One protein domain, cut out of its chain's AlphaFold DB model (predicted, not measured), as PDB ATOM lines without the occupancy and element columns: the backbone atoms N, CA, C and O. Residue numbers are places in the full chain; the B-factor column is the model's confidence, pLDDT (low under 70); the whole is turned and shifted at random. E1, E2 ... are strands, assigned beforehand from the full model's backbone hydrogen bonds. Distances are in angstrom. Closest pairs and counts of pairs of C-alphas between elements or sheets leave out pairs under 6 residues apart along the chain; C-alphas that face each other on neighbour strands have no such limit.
ATOM      1  N   GLY A   3     -22.030  32.293 -16.246       60.25
ATOM      2  CA  GLY A   3     -21.073  33.392 -16.277       60.25
ATOM      3  C   GLY A   3     -20.550  33.587 -17.693       60.25
ATOM      4  O   GLY A   3     -20.231  32.602 -18.365       60.25
ATOM      5  N   THR A   4     -20.453  34.841 -18.116       64.88
ATOM      6  CA  THR A   4     -19.735  35.231 -19.330       64.88
ATOM      7  C   THR A   4     -18.460  35.932 -18.894       64.88
ATOM      8  O   THR A   4     -18.510  36.859 -18.087       64.88
ATOM      9  N   LEU A   5     -17.319  35.459 -19.388       63.44
ATOM     10  CA  LEU A   5     -16.037  36.120 -19.180       63.44
ATOM     11  C   LEU A   5     -15.641  36.806 -20.483       63.44
ATOM     12  O   LEU A   5     -15.376  36.120 -21.472       63.44
ATOM     13  N   ASN A   6     -15.616  38.139 -20.469       63.81
ATOM     14  CA  ASN A   6     -15.130  38.941 -21.582       63.81
ATOM     15  C   ASN A   6     -13.630  39.145 -21.414       63.81
ATOM     16  O   ASN A   6     -13.151  39.729 -20.439       63.81
ATOM     17  N   LEU A   7     -12.884  38.604 -22.364       60.78
ATOM     18  CA  LEU A   7     -11.455  38.774 -22.446       60.78
ATOM     19  C   LEU A   7     -11.156  39.842 -23.486       60.78
ATOM     20  O   LEU A   7     -10.893  39.546 -24.652       60.78
ATOM     21  N   ASP A   8     -11.186  41.096 -23.051       58.09
ATOM     22  CA  ASP A   8     -10.712  42.177 -23.892       58.09
ATOM     23  C   ASP A   8      -9.191  42.117 -23.944       58.09
ATOM     24  O   ASP A   8      -8.465  42.449 -22.998       58.09
ATOM     25  N   GLN A   9      -8.685  41.702 -25.098       48.47
ATOM     26  CA  GLN A   9      -7.296  41.925 -25.442       48.47
ATOM     27  C   GLN A   9      -7.141  43.419 -25.756       48.47
ATOM     28  O   GLN A   9      -7.158  43.836 -26.913       48.47
ATOM     29  N   GLN A  10      -7.052  44.250 -24.714       46.47
ATOM     30  CA  GLN A  10      -6.775  45.667 -24.895       46.47
ATOM     31  C   GLN A  10      -5.374  45.809 -25.487       46.47
ATOM     32  O   GLN A  10      -4.360  45.531 -24.841       46.47
ATOM     33  N   ASN A  11      -5.327  46.264 -26.736       39.34
ATOM     34  CA  ASN A  11      -4.114  46.731 -27.381       39.34
ATOM     35  C   ASN A  11      -3.736  48.083 -26.754       39.34
ATOM     36  O   ASN A  11      -3.986  49.137 -27.332       39.34
ATOM     37  N   ASN A  12      -3.234  48.064 -25.516       39.56
ATOM     38  CA  ASN A  12      -2.770  49.270 -24.838       39.56
ATOM     39  C   ASN A  12      -1.428  49.686 -25.457       39.56
ATOM     40  O   ASN A  12      -0.362  49.197 -25.088       39.56
ATOM     41  N   GLN A  13      -1.532  50.564 -26.452       40.78
ATOM     42  CA  GLN A  13      -0.483  50.971 -27.390       40.78
ATOM     43  C   GLN A  13       0.561  51.936 -26.789       40.78
ATOM     44  O   GLN A  13       1.405  52.459 -27.500       40.78
ATOM     45  N   ALA A  14       0.522  52.198 -25.479       40.66
ATOM     46  CA  ALA A  14       1.416  53.172 -24.848       40.66
ATOM     47  C   ALA A  14       2.678  52.563 -24.208       40.66
ATOM     48  O   ALA A  14       3.571  53.311 -23.831       40.66
ATOM     49  N   ASP A  15       2.770  51.233 -24.056       44.12
ATOM     50  CA  ASP A  15       3.827  50.627 -23.219       44.12
ATOM     51  C   ASP A  15       4.374  49.277 -23.735       44.12
ATOM     52  O   ASP A  15       5.029  48.530 -23.003       44.12
ATOM     53  N   GLY A  16       4.072  48.897 -24.984       42.16
ATOM     54  CA  GLY A  16       4.585  47.661 -25.602       42.16
ATOM     55  C   GLY A  16       4.176  46.352 -24.902       42.16
ATOM     56  O   GLY A  16       4.718  45.285 -25.202       42.16
ATOM     57  N   ARG A  17       3.219  46.388 -23.963       43.19
ATOM     58  CA  ARG A  17       2.708  45.205 -23.255       43.19
ATOM     59  C   ARG A  17       1.281  44.910 -23.685       43.19
ATOM     60  O   ARG A  17       0.344  45.593 -23.284       43.19
ATOM     61  N   LYS A  18       1.105  43.815 -24.425       44.84
ATOM     62  CA  LYS A  18      -0.210  43.200 -24.642       44.84
ATOM     63  C   LYS A  18      -0.687  42.595 -23.320       44.84
ATOM     64  O   LYS A  18      -0.358  41.459 -22.988       44.84
ATOM     65  N   GLY A  19      -1.398  43.398 -22.534       43.72
ATOM     66  CA  GLY A  19      -2.090  42.955 -21.332       43.72
ATOM     67  C   GLY A  19      -3.420  42.315 -21.709       43.72
ATOM     68  O   GLY A  19      -4.188  42.864 -22.490       43.72
ATOM     69  N   VAL A  20      -3.698  41.141 -21.156       45.56
ATOM     70  CA  VAL A  20      -5.032  40.548 -21.216       45.56
ATOM     71  C   VAL A  20      -5.849  41.182 -20.090       45.56
ATOM     72  O   VAL A  20      -5.540  40.955 -18.920       45.56
ATOM     73  N   SER A  21      -6.846  42.002 -20.431       45.59
ATOM     74  CA  SER A  21      -7.775  42.576 -19.455       45.59
ATOM     75  C   SER A  21      -9.008  41.683 -19.368       45.59
ATOM     76  O   SER A  21      -9.622  41.354 -20.379       45.59
ATOM     77  N   ILE A  22      -9.360  41.257 -18.157       44.88
ATOM     78  CA  ILE A  22     -10.605  40.526 -17.912       44.88
ATOM     79  C   ILE A  22     -11.641  41.577 -17.525       44.88
ATOM     80  O   ILE A  22     -11.650  42.051 -16.387       44.88
ATOM     81  N   SER A  23     -12.460  41.974 -18.495       44.91
ATOM     82  CA  SER A  23     -13.532  42.945 -18.301       44.91
ATOM     83  C   SER A  23     -14.748  42.241 -17.691       44.91
ATOM     84  O   SER A  23     -15.148  41.172 -18.140       44.91
ATOM     85  N   GLU A  24     -15.262  42.853 -16.629       43.88
ATOM     86  CA  GLU A  24     -16.547  42.680 -15.939       43.88
ATOM     87  C   GLU A  24     -17.400  41.422 -16.235       43.88
ATOM     88  O   GLU A  24     -17.866  41.163 -17.344       43.88
ATOM     89  N   PHE A  25     -17.679  40.665 -15.168       44.47
ATOM     90  CA  PHE A  25     -18.687  39.606 -15.143       44.47
ATOM     91  C   PHE A  25     -20.086  40.243 -15.186       44.47
ATOM     92  O   PHE A  25     -20.619  40.645 -14.150       44.47
ATOM     93  N   GLU A  26     -20.724  40.287 -16.354       43.34
ATOM     94  CA  GLU A  26     -22.169  40.522 -16.409       43.34
ATOM     95  C   GLU A  26     -22.895  39.252 -15.944       43.34
ATOM     96  O   GLU A  26     -23.139  38.299 -16.691       43.34
ATOM     97  N   LEU A  27     -23.242  39.223 -14.658       37.84
ATOM     98  CA  LEU A  27     -24.232  38.286 -14.147       37.84
ATOM     99  C   LEU A  27     -25.582  38.686 -14.740       37.84
ATOM    100  O   LEU A  27     -26.202  39.650 -14.301       37.84
ATOM    101  N   ASN A  28     -26.029  37.925 -15.738       32.22
ATOM    102  CA  ASN A  28     -27.319  38.093 -16.400       32.22
ATOM    103  C   ASN A  28     -28.472  37.783 -15.416       32.22
ATOM    104  O   ASN A  28     -29.074  36.704 -15.429       32.22
ATOM    105  N   ALA A  29     -28.750  38.719 -14.510       31.56
ATOM    106  CA  ALA A  29     -30.005  38.812 -13.784       31.56
ATOM    107  C   ALA A  29     -30.991  39.565 -14.685       31.56
ATOM    108  O   ALA A  29     -30.709  40.654 -15.174       31.56
ATOM    109  N   CYS A  30     -32.130  38.942 -14.968       28.52
ATOM    110  CA  CYS A  30     -33.130  39.446 -15.898       28.52
ATOM    111  C   CYS A  30     -33.530  40.918 -15.647       28.52
ATOM    112  O   CYS A  30     -33.869  41.278 -14.524       28.52
ATOM    113  N   HIS A  31     -33.650  41.676 -16.748       33.41
ATOM    114  CA  HIS A  31     -34.381  42.946 -16.908       33.41
ATOM    115  C   HIS A  31     -33.846  44.193 -16.172       33.41
ATOM    116  O   HIS A  31     -34.287  44.481 -15.062       33.41
ATOM    117  N   PHE A  32     -33.090  45.060 -16.872       30.09
ATOM    118  CA  PHE A  32     -33.251  46.518 -16.719       30.09
ATOM    119  C   PHE A  32     -32.699  47.346 -17.904       30.09
ATOM    120  O   PHE A  32     -31.500  47.463 -18.097       30.09
ATOM    121  N   ALA A  67      -1.789  30.861 -28.847       91.62
ATOM    122  CA  ALA A  67      -3.079  30.683 -29.519       91.62
ATOM    123  C   ALA A  67      -4.202  30.301 -28.539       91.62
ATOM    124  O   ALA A  67      -5.353  30.690 -28.731       91.62
ATOM    125  N   SER A  68      -3.852  29.576 -27.476       93.94
ATOM    126  CA  SER A  68      -4.773  29.169 -26.424       93.94
ATOM    127  C   SER A  68      -4.130  29.209 -25.039       93.94
ATOM    128  O   SER A  68      -2.903  29.193 -24.899       93.94
ATOM    129  N   PHE A  69      -4.963  29.267 -24.002       94.50
ATOM    130  CA  PHE A  69      -4.528  29.205 -22.606       94.50
ATOM    131  C   PHE A  69      -5.540  28.443 -21.735       94.50
ATOM    132  O   PHE A  69      -6.721  28.385 -22.072       94.50
ATOM    133  N   PRO A  70      -5.123  27.864 -20.598       96.56
ATOM    134  CA  PRO A  70      -6.062  27.265 -19.659       96.56
ATOM    135  C   PRO A  70      -6.804  28.335 -18.852       96.56
ATOM    136  O   PRO A  70      -6.234  29.374 -18.502       96.56
ATOM    137  N   LEU A  71      -8.062  28.041 -18.531       96.31
ATOM    138  CA  LEU A  71      -8.895  28.790 -17.600       96.31
ATOM    139  C   LEU A  71      -9.209  27.910 -16.397       96.31
ATOM    140  O   LEU A  71      -9.759  26.816 -16.543       96.31
ATOM    141  N   ASP A  72      -8.920  28.417 -15.209       97.06
ATOM    142  CA  ASP A  72      -9.126  27.711 -13.954       97.06
ATOM    143  C   ASP A  72      -9.892  28.578 -12.954       97.06
ATOM    144  O   ASP A  72      -9.677  29.784 -12.849       97.06
ATOM    145  N   LEU A  73     -10.772  27.953 -12.183       96.75
ATOM    146  CA  LEU A  73     -11.463  28.563 -11.058       96.75
ATOM    147  C   LEU A  73     -10.661  28.334  -9.776       96.75
ATOM    148  O   LEU A  73     -10.387  27.193  -9.387       96.75
ATOM    149  N   MET A  74     -10.327  29.427  -9.100       97.69
ATOM    150  CA  MET A  74      -9.561  29.441  -7.861       97.69
ATOM    151  C   MET A  74     -10.426  29.968  -6.707       97.69
ATOM    152  O   MET A  74     -11.269  30.836  -6.919       97.69
ATOM    153  N   GLN A  75     -10.193  29.487  -5.486       97.50
ATOM    154  CA  GLN A  75     -10.883  29.918  -4.262       97.50
ATOM    155  C   GLN A  75      -9.878  30.273  -3.170       97.50
ATOM    156  O   GLN A  75      -8.851  29.608  -3.024       97.50
ATOM    157  N   GLY A  76     -10.189  31.287  -2.365       95.69
ATOM    158  CA  GLY A  76      -9.417  31.626  -1.168       95.69
ATOM    159  C   GLY A  76      -8.997  33.096  -1.096       95.69
ATOM    160  O   GLY A  76      -9.479  33.922  -1.870       95.69
ATOM    161  N   PRO A  77      -8.127  33.449  -0.131       94.12
ATOM    162  CA  PRO A  77      -7.599  34.801   0.010       94.12
ATOM    163  C   PRO A  77      -6.567  35.116  -1.082       94.12
ATOM    164  O   PRO A  77      -5.939  34.217  -1.640       94.12
ATOM    165  N   ALA A  78      -6.302  36.406  -1.305       87.81
ATOM    166  CA  ALA A  78      -5.350  36.860  -2.324       87.81
ATOM    167  C   ALA A  78      -3.911  36.367  -2.148       87.81
ATOM    168  O   ALA A  78      -3.155  36.300  -3.112       87.81
ATOM    169  N   THR A  79      -3.541  35.973  -0.935       93.00
ATOM    170  CA  THR A  79      -2.226  35.413  -0.618       93.00
ATOM    171  C   THR A  79      -2.153  33.891  -0.768       93.00
ATOM    172  O   THR A  79      -1.077  33.323  -0.595       93.00
ATOM    173  N   GLY A  80      -3.268  33.212  -1.063       94.00
ATOM    174  CA  GLY A  80      -3.367  31.753  -0.983       94.00
ATOM    175  C   GLY A  80      -4.524  31.169  -1.787       94.00
ATOM    176  O   GLY A  80      -5.299  30.379  -1.253       94.00
ATOM    177  N   LEU A  81      -4.642  31.558  -3.058       96.25
ATOM    178  CA  LEU A  81      -5.615  30.989  -3.987       96.25
ATOM    179  C   LEU A  81      -5.358  29.490  -4.211       96.25
ATOM    180  O   LEU A  81      -4.258  29.085  -4.591       96.25
ATOM    181  N   GLN A  82      -6.392  28.672  -4.028       97.69
ATOM    182  CA  GLN A  82      -6.374  27.231  -4.276       97.69
ATOM    183  C   GLN A  82      -7.173  26.895  -5.532       97.69
ATOM    184  O   GLN A  82      -8.256  27.435  -5.743       97.69
ATOM    185  N   LEU A  83      -6.647  25.993  -6.361       96.81
ATOM    186  CA  LEU A  83      -7.354  25.492  -7.536       96.81
ATOM    187  C   LEU A  83      -8.560  24.662  -7.096       96.81
ATOM    188  O   LEU A  83      -8.391  23.638  -6.436       96.81
ATOM    189  N   VAL A  84      -9.753  25.085  -7.501       96.12
ATOM    190  CA  VAL A  84     -10.995  24.346  -7.243       96.12
ATOM    191  C   VAL A  84     -11.366  23.498  -8.444       96.12
ATOM    192  O   VAL A  84     -11.681  22.319  -8.301       96.12
ATOM    193  N   GLN A  85     -11.319  24.090  -9.638       95.75
ATOM    194  CA  GLN A  85     -11.755  23.422 -10.857       95.75
ATOM    195  C   GLN A  85     -11.053  23.993 -12.085       95.75
ATOM    196  O   GLN A  85     -10.851  25.197 -12.180       95.75
ATOM    197  N   SER A  86     -10.752  23.136 -13.062       96.50
ATOM    198  CA  SER A  86     -10.360  23.587 -14.398       96.50
ATOM    199  C   SER A  86     -11.607  23.813 -15.254       96.50
ATOM    200  O   SER A  86     -12.433  22.907 -15.391       96.50
ATOM    201  N   ILE A  87     -11.773  25.031 -15.774       94.81
ATOM    202  CA  ILE A  87     -12.909  25.424 -16.622       94.81
ATOM    203  C   ILE A  87     -12.671  24.896 -18.039       94.81
ATOM    204  O   ILE A  87     -13.518  24.203 -18.598       94.81
ATOM    205  N   THR A  88     -11.493  25.185 -18.598       95.19
ATOM    206  CA  THR A  88     -11.020  24.621 -19.867       95.19
ATOM    207  C   THR A  88      -9.495  24.584 -19.892       95.19
ATOM    208  O   THR A  88      -8.831  25.410 -19.272       95.19
ATOM    209  N   LYS A  89      -8.927  23.625 -20.626       95.88
ATOM    210  CA  LYS A  89      -7.472  23.517 -20.814       95.88
ATOM    211  C   LYS A  89      -6.957  24.390 -21.958       95.88
ATOM    212  O   LYS A  89      -5.789  24.763 -21.944       95.88
ATOM    213  N   GLU A  90      -7.815  24.689 -22.932       94.19
ATOM    214  CA  GLU A  90      -7.449  25.353 -24.186       94.19
ATOM    215  C   GLU A  90      -8.568  26.316 -24.598       94.19
ATOM    216  O   GLU A  90      -9.435  25.995 -25.403       94.19
ATOM    217  N   ALA A  91      -8.575  27.492 -23.984       92.69
ATOM    218  CA  ALA A  91      -9.438  28.607 -24.347       92.69
ATOM    219  C   ALA A  91      -8.837  29.320 -25.579       92.69
ATOM    220  O   ALA A  91      -7.674  29.723 -25.512       92.69
ATOM    221  N   ASP A  92      -9.569  29.430 -26.697       92.31
ATOM    222  CA  ASP A  92      -9.085  30.084 -27.925       92.31
ATOM    223  C   ASP A  92      -9.110  31.611 -27.811       92.31
ATOM    224  O   ASP A  92     -10.159  32.258 -27.799       92.31
ATOM    225  N   THR A  93      -7.921  32.209 -27.804       87.75
ATOM    226  CA  THR A  93      -7.727  33.662 -27.692       87.75
ATOM    227  C   THR A  93      -8.486  34.483 -28.734       87.75
ATOM    228  O   THR A  93      -8.752  35.659 -28.488       87.75
ATOM    229  N   LYS A  94      -8.865  33.879 -29.864       88.62
ATOM    230  CA  LYS A  94      -9.637  34.528 -30.928       88.62
ATOM    231  C   LYS A  94     -11.111  34.717 -30.591       88.62
ATOM    232  O   LYS A  94     -11.732  35.600 -31.174       88.62
ATOM    233  N   GLU A  95     -11.674  33.900 -29.700       86.81
ATOM    234  CA  GLU A  95     -13.098  33.983 -29.355       86.81
ATOM    235  C   GLU A  95     -13.405  35.234 -28.530       86.81
ATOM    236  O   GLU A  95     -14.506  35.773 -28.623       86.81
ATOM    237  N   GLY A  96     -12.444  35.711 -27.729       82.94
ATOM    238  CA  GLY A  96     -12.576  36.913 -26.896       82.94
ATOM    239  C   GLY A  96     -13.624  36.815 -25.778       82.94
ATOM    240  O   GLY A  96     -13.603  37.619 -24.854       82.94
ATOM    241  N   GLN A  97     -14.518  35.826 -25.807       86.50
ATOM    242  CA  GLN A  97     -15.553  35.607 -24.804       86.50
ATOM    243  C   GLN A  97     -15.716  34.122 -24.527       86.50
ATOM    244  O   GLN A  97     -15.770  33.311 -25.449       86.50
ATOM    245  N   TYR A  98     -15.872  33.775 -23.251       86.56
ATOM    246  CA  TYR A  98     -16.049  32.389 -22.837       86.56
ATOM    247  C   TYR A  98     -17.290  32.227 -21.979       86.56
ATOM    248  O   TYR A  98     -17.451  32.871 -20.937       86.56
ATOM    249  N   ASN A  99     -18.150  31.308 -22.410       87.50
ATOM    250  CA  ASN A  99     -19.338  30.915 -21.674       87.50
ATOM    251  C   ASN A  99     -19.032  29.677 -20.838       87.50
ATOM    252  O   ASN A  99     -18.660  28.630 -21.371       87.50
ATOM    253  N   TRP A 100     -19.240  29.775 -19.528       89.94
ATOM    254  CA  TRP A 100     -19.091  28.635 -18.632       89.94
ATOM    255  C   TRP A 100     -20.176  28.629 -17.554       89.94
ATOM    256  O   TRP A 100     -20.805  29.642 -17.234       89.94
ATOM    257  N   ALA A 101     -20.442  27.441 -17.017       86.81
ATOM    258  CA  ALA A 101     -21.415  27.243 -15.955       86.81
ATOM    259  C   ALA A 101     -20.693  26.975 -14.635       86.81
ATOM    260  O   ALA A 101     -19.849  26.083 -14.550       86.81
ATOM    261  N   ILE A 102     -21.069  27.730 -13.604       86.06
ATOM    262  CA  ILE A 102     -20.581  27.525 -12.240       86.06
ATOM    263  C   ILE A 102     -21.376  26.366 -11.621       86.06
ATOM    264  O   ILE A 102     -22.609  26.482 -11.549       86.06
ATOM    265  N   PRO A 103     -20.729  25.271 -11.173       85.81
ATOM    266  CA  PRO A 103     -21.428  24.182 -10.500       85.81
ATOM    267  C   PRO A 103     -22.098  24.647  -9.206       85.81
ATOM    268  O   PRO A 103     -21.535  25.419  -8.434       85.81
ATOM    269  N   GLU A 104     -23.292  24.127  -8.933       84.38
ATOM    270  CA  GLU A 104     -24.061  24.461  -7.722       84.38
ATOM    271  C   GLU A 104     -23.493  23.815  -6.451       84.38
ATOM    272  O   GLU A 104     -23.832  24.213  -5.340       84.38
ATOM    273  N   THR A 105     -22.612  22.825  -6.606       87.88
ATOM    274  CA  THR A 105     -21.955  22.105  -5.508       87.88
ATOM    275  C   THR A 105     -20.774  22.862  -4.909       87.88
ATOM    276  O   THR A 105     -20.166  22.375  -3.954       87.88
ATOM    277  N   LEU A 106     -20.421  24.028  -5.457       90.88
ATOM    278  CA  LEU A 106     -19.324  24.825  -4.933       90.88
ATOM    279  C   LEU A 106     -19.679  25.406  -3.555       90.88
ATOM    280  O   LEU A 106     -20.772  25.954  -3.376       90.88
ATOM    281  N   PRO A 107     -18.770  25.313  -2.567       91.38
ATOM    282  CA  PRO A 107     -19.000  25.906  -1.261       91.38
ATOM    283  C   PRO A 107     -19.079  27.438  -1.369       91.38
ATOM    284  O   PRO A 107     -18.446  28.032  -2.246       91.38
ATOM    285  N   PRO A 108     -19.812  28.110  -0.466       92.25
ATOM    286  CA  PRO A 108     -19.791  29.564  -0.413       92.25
ATOM    287  C   PRO A 108     -18.371  30.098  -0.177       92.25
ATOM    288  O   PRO A 108     -17.592  29.495   0.565       92.25
ATOM    289  N   GLY A 109     -18.034  31.235  -0.786       93.50
ATOM    290  CA  GLY A 109     -16.745  31.895  -0.563       93.50
ATOM    291  C   GLY A 109     -16.326  32.858  -1.669       93.50
ATOM    292  O   GLY A 109     -17.094  33.141  -2.584       93.50
ATOM    293  N   ASN A 110     -15.082  33.336  -1.572       95.69
ATOM    294  CA  ASN A 110     -14.453  34.223  -2.549       95.69
ATOM    295  C   ASN A 110     -13.680  33.421  -3.597       95.69
ATOM    296  O   ASN A 110     -12.841  32.581  -3.250       95.69
ATOM    297  N   TYR A 111     -13.944  33.729  -4.860       96.25
ATOM    298  CA  TYR A 111     -13.391  33.058  -6.025       96.25
ATOM    299  C   TYR A 111     -12.737  34.057  -6.980       96.25
ATOM    300  O   TYR A 111     -13.072  35.238  -6.981       96.25
ATOM    301  N   SER A 112     -11.810  33.568  -7.799       96.88
ATOM    302  CA  SER A 112     -11.189  34.301  -8.906       96.88
ATOM    303  C   SER A 112     -10.929  33.331 -10.062       96.88
ATOM    304  O   SER A 112     -10.661  32.146  -9.840       96.88
ATOM    305  N   VAL A 113     -11.027  33.815 -11.298       96.31
ATOM    306  CA  VAL A 113     -10.661  33.052 -12.493       96.31
ATOM    307  C   VAL A 113      -9.200  33.322 -12.822       96.31
ATOM    308  O   VAL A 113      -8.775  34.471 -12.925       96.31
ATOM    309  N   ARG A 114      -8.434  32.253 -13.011       96.12
ATOM    310  CA  ARG A 114      -7.051  32.275 -13.468       96.12
ATOM    311  C   ARG A 114      -6.996  31.946 -14.956       96.12
ATOM    312  O   ARG A 114      -7.482  30.891 -15.356       96.12
ATOM    313  N   ALA A 115      -6.348  32.796 -15.741       95.38
ATOM    314  CA  ALA A 115      -6.035  32.551 -17.143       95.38
ATOM    315  C   ALA A 115      -4.522  32.375 -17.330       95.38
ATOM    316  O   ALA A 115      -3.735  33.190 -16.841       95.38
ATOM    317  N   GLY A 116      -4.114  31.331 -18.052       94.12
ATOM    318  CA  GLY A 116      -2.711  31.094 -18.402       94.12
ATOM    319  C   GLY A 116      -1.979  30.090 -17.512       94.12
ATOM    320  O   GLY A 116      -2.531  29.485 -16.595       94.12
ATOM    321  N   THR A 117      -0.696  29.896 -17.816       92.75
ATOM    322  CA  THR A 117       0.202  28.990 -17.086       92.75
ATOM    323  C   THR A 117       1.392  29.771 -16.541       92.75
ATOM    324  O   THR A 117       1.871  30.682 -17.217       92.75
ATOM    325  N   PRO A 118       1.900  29.444 -15.335       91.00
ATOM    326  CA  PRO A 118       3.106  30.077 -14.816       91.00
ATOM    327  C   PRO A 118       4.249  30.036 -15.845       91.00
ATOM    328  O   PRO A 118       4.473  28.987 -16.449       91.00
ATOM    329  N   PRO A 119       4.982  31.146 -16.046       91.62
ATOM    330  CA  PRO A 119       4.920  32.406 -15.291       91.62
ATOM    331  C   PRO A 119       3.859  33.411 -15.784       91.62
ATOM    332  O   PRO A 119       3.632  34.420 -15.124       91.62
ATOM    333  N   ASN A 120       3.205  33.150 -16.916       88.44
ATOM    334  CA  ASN A 120       2.285  34.073 -17.582       88.44
ATOM    335  C   ASN A 120       0.844  33.809 -17.133       88.44
ATOM    336  O   ASN A 120       0.074  33.132 -17.817       88.44
ATOM    337  N   VAL A 121       0.503  34.312 -15.948       92.00
ATOM    338  CA  VAL A 121      -0.813  34.123 -15.338       92.00
ATOM    339  C   VAL A 121      -1.475  35.468 -15.083       92.00
ATOM    340  O   VAL A 121      -0.856  36.369 -14.520       92.00
ATOM    341  N   VAL A 122      -2.752  35.568 -15.441       93.00
ATOM    342  CA  VAL A 122      -3.619  36.708 -15.124       93.00
ATOM    343  C   VAL A 122      -4.785  36.216 -14.272       93.00
ATOM    344  O   VAL A 122      -5.295  35.116 -14.483       93.00
ATOM    345  N   TYR A 123      -5.191  37.021 -13.293       94.88
ATOM    346  CA  TYR A 123      -6.332  36.735 -12.426       94.88
ATOM    347  C   TYR A 123      -7.444  37.751 -12.664       94.88
ATOM    348  O   TYR A 123      -7.173  38.939 -12.839       94.88
ATOM    349  N   SER A 124      -8.690  37.287 -12.633       94.69
ATOM    350  CA  SER A 124      -9.854  38.165 -12.588       94.69
ATOM    351  C   SER A 124      -9.971  38.835 -11.220       94.69
ATOM    352  O   SER A 124      -9.387  38.389 -10.223       94.69
ATOM    353  N   THR A 125     -10.830  39.849 -11.146       93.56
ATOM    354  CA  THR A 125     -11.338  40.348  -9.867       93.56
ATOM    355  C   THR A 125     -12.023  39.231  -9.074       93.56
ATOM    356  O   THR A 125     -12.452  38.209  -9.625       93.56
ATOM    357  N   TYR A 126     -12.082  39.414  -7.755       94.38
ATOM    358  CA  TYR A 126     -12.761  38.478  -6.868       94.38
ATOM    359  C   TYR A 126     -14.272  38.607  -7.001       94.38
ATOM    360  O   TYR A 126     -14.800  39.715  -7.089       94.38
ATOM    361  N   PHE A 127     -14.962  37.478  -6.926       93.69
ATOM    362  CA  PHE A 127     -16.413  37.422  -6.804       93.69
ATOM    363  C   PHE A 127     -16.814  36.435  -5.709       93.69
ATOM    364  O   PHE A 127     -16.112  35.462  -5.428       93.69
ATOM    365  N   GLU A 128     -17.950  36.701  -5.070       92.19
ATOM    366  CA  GLU A 128     -18.483  35.856  -4.008       92.19
ATOM    367  C   GLU A 128     -19.548  34.914  -4.576       92.19
ATOM    368  O   GLU A 128     -20.527  35.352  -5.184       92.19
ATOM    369  N   ILE A 129     -19.391  33.610  -4.342       90.19
ATOM    370  CA  ILE A 129     -20.465  32.643  -4.566       90.19
ATOM    371  C   ILE A 129     -21.205  32.472  -3.245       90.19
ATOM    372  O   ILE A 129     -20.636  32.013  -2.253       90.19
ATOM    373  N   LYS A 130     -22.495  32.811  -3.237       87.88
ATOM    374  CA  LYS A 130     -23.392  32.536  -2.112       87.88
ATOM    375  C   LYS A 130     -23.947  31.126  -2.278       87.88
ATOM    376  O   LYS A 130     -24.528  30.803  -3.310       87.88
TER     377      LYS A 130
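This is residues 3 to 32 and 67 to 130 of the 269 residues of an uncharacterized protein of Basidiobolus meristosporus CBS 931.73 (UniProt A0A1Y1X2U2). A strongly twisted sheet of five strands (E3, E4, E6, E7, E8) and a small sheet of three (E2, E1, E5) make a loose sandwich, with E5 near E4 at one side and E2 near E7 at the other. Residues 9 to 20 loop outward from this body, and residues 28 to 32 trail away from it. The printed part has 94 residues, no named helix and eight named strands, E1 to E8 along the chain; its class is all strand. The larger sheet is branched at E6, the smaller runs E2, E1, E5, and both are antiparallel. The whole is compact, with a radius of gyration of the C-alphas of 13.9 A and spans of 40 by 37 by 23 A.

Start at E6, residues 109 to 117: E3, residues 68 to 75, lies on one side of it, with N 72 and O 114 at 2.9 A. On the other side look for E7, residues 120 to 123, with N 115 and O 122 at 2.8 A, and E8, residues 127 to 129, with N 111 and O 127 at 2.8 A. E4, residues 82 to 92, forms a hairpin with E3, with N 71 and O 88 at 2.8 A; it bends by 71 degrees at residue 85. In the other sheet, E1, residues 3 to 8, is the inner strand: N 5 and O 98 of E5, residues 97 to 101, are 3.0 A apart, and N 23 of E2, residues 21 to 23, is 3.0 A from O 6. Between the sheets, the closest C-alphas of E4 and E5 are those of Ile 87 and Trp 100, 7.3 A apart.

Find C-alpha 3, where E1 begins, at (-21.073, 33.392, -16.277). E3 measures 23.0 A, E4 24.0 A and E6 23.8 A; E8 ends at C-alpha 129, (-20.465, 32.643, -4.566).

Residues 33 to 66 are not printed, and C-alphas 32 and 67 are 36.4 A apart across the cut. The link E1 to E2 is long. Residues 3 to 32 have pLDDT under 70.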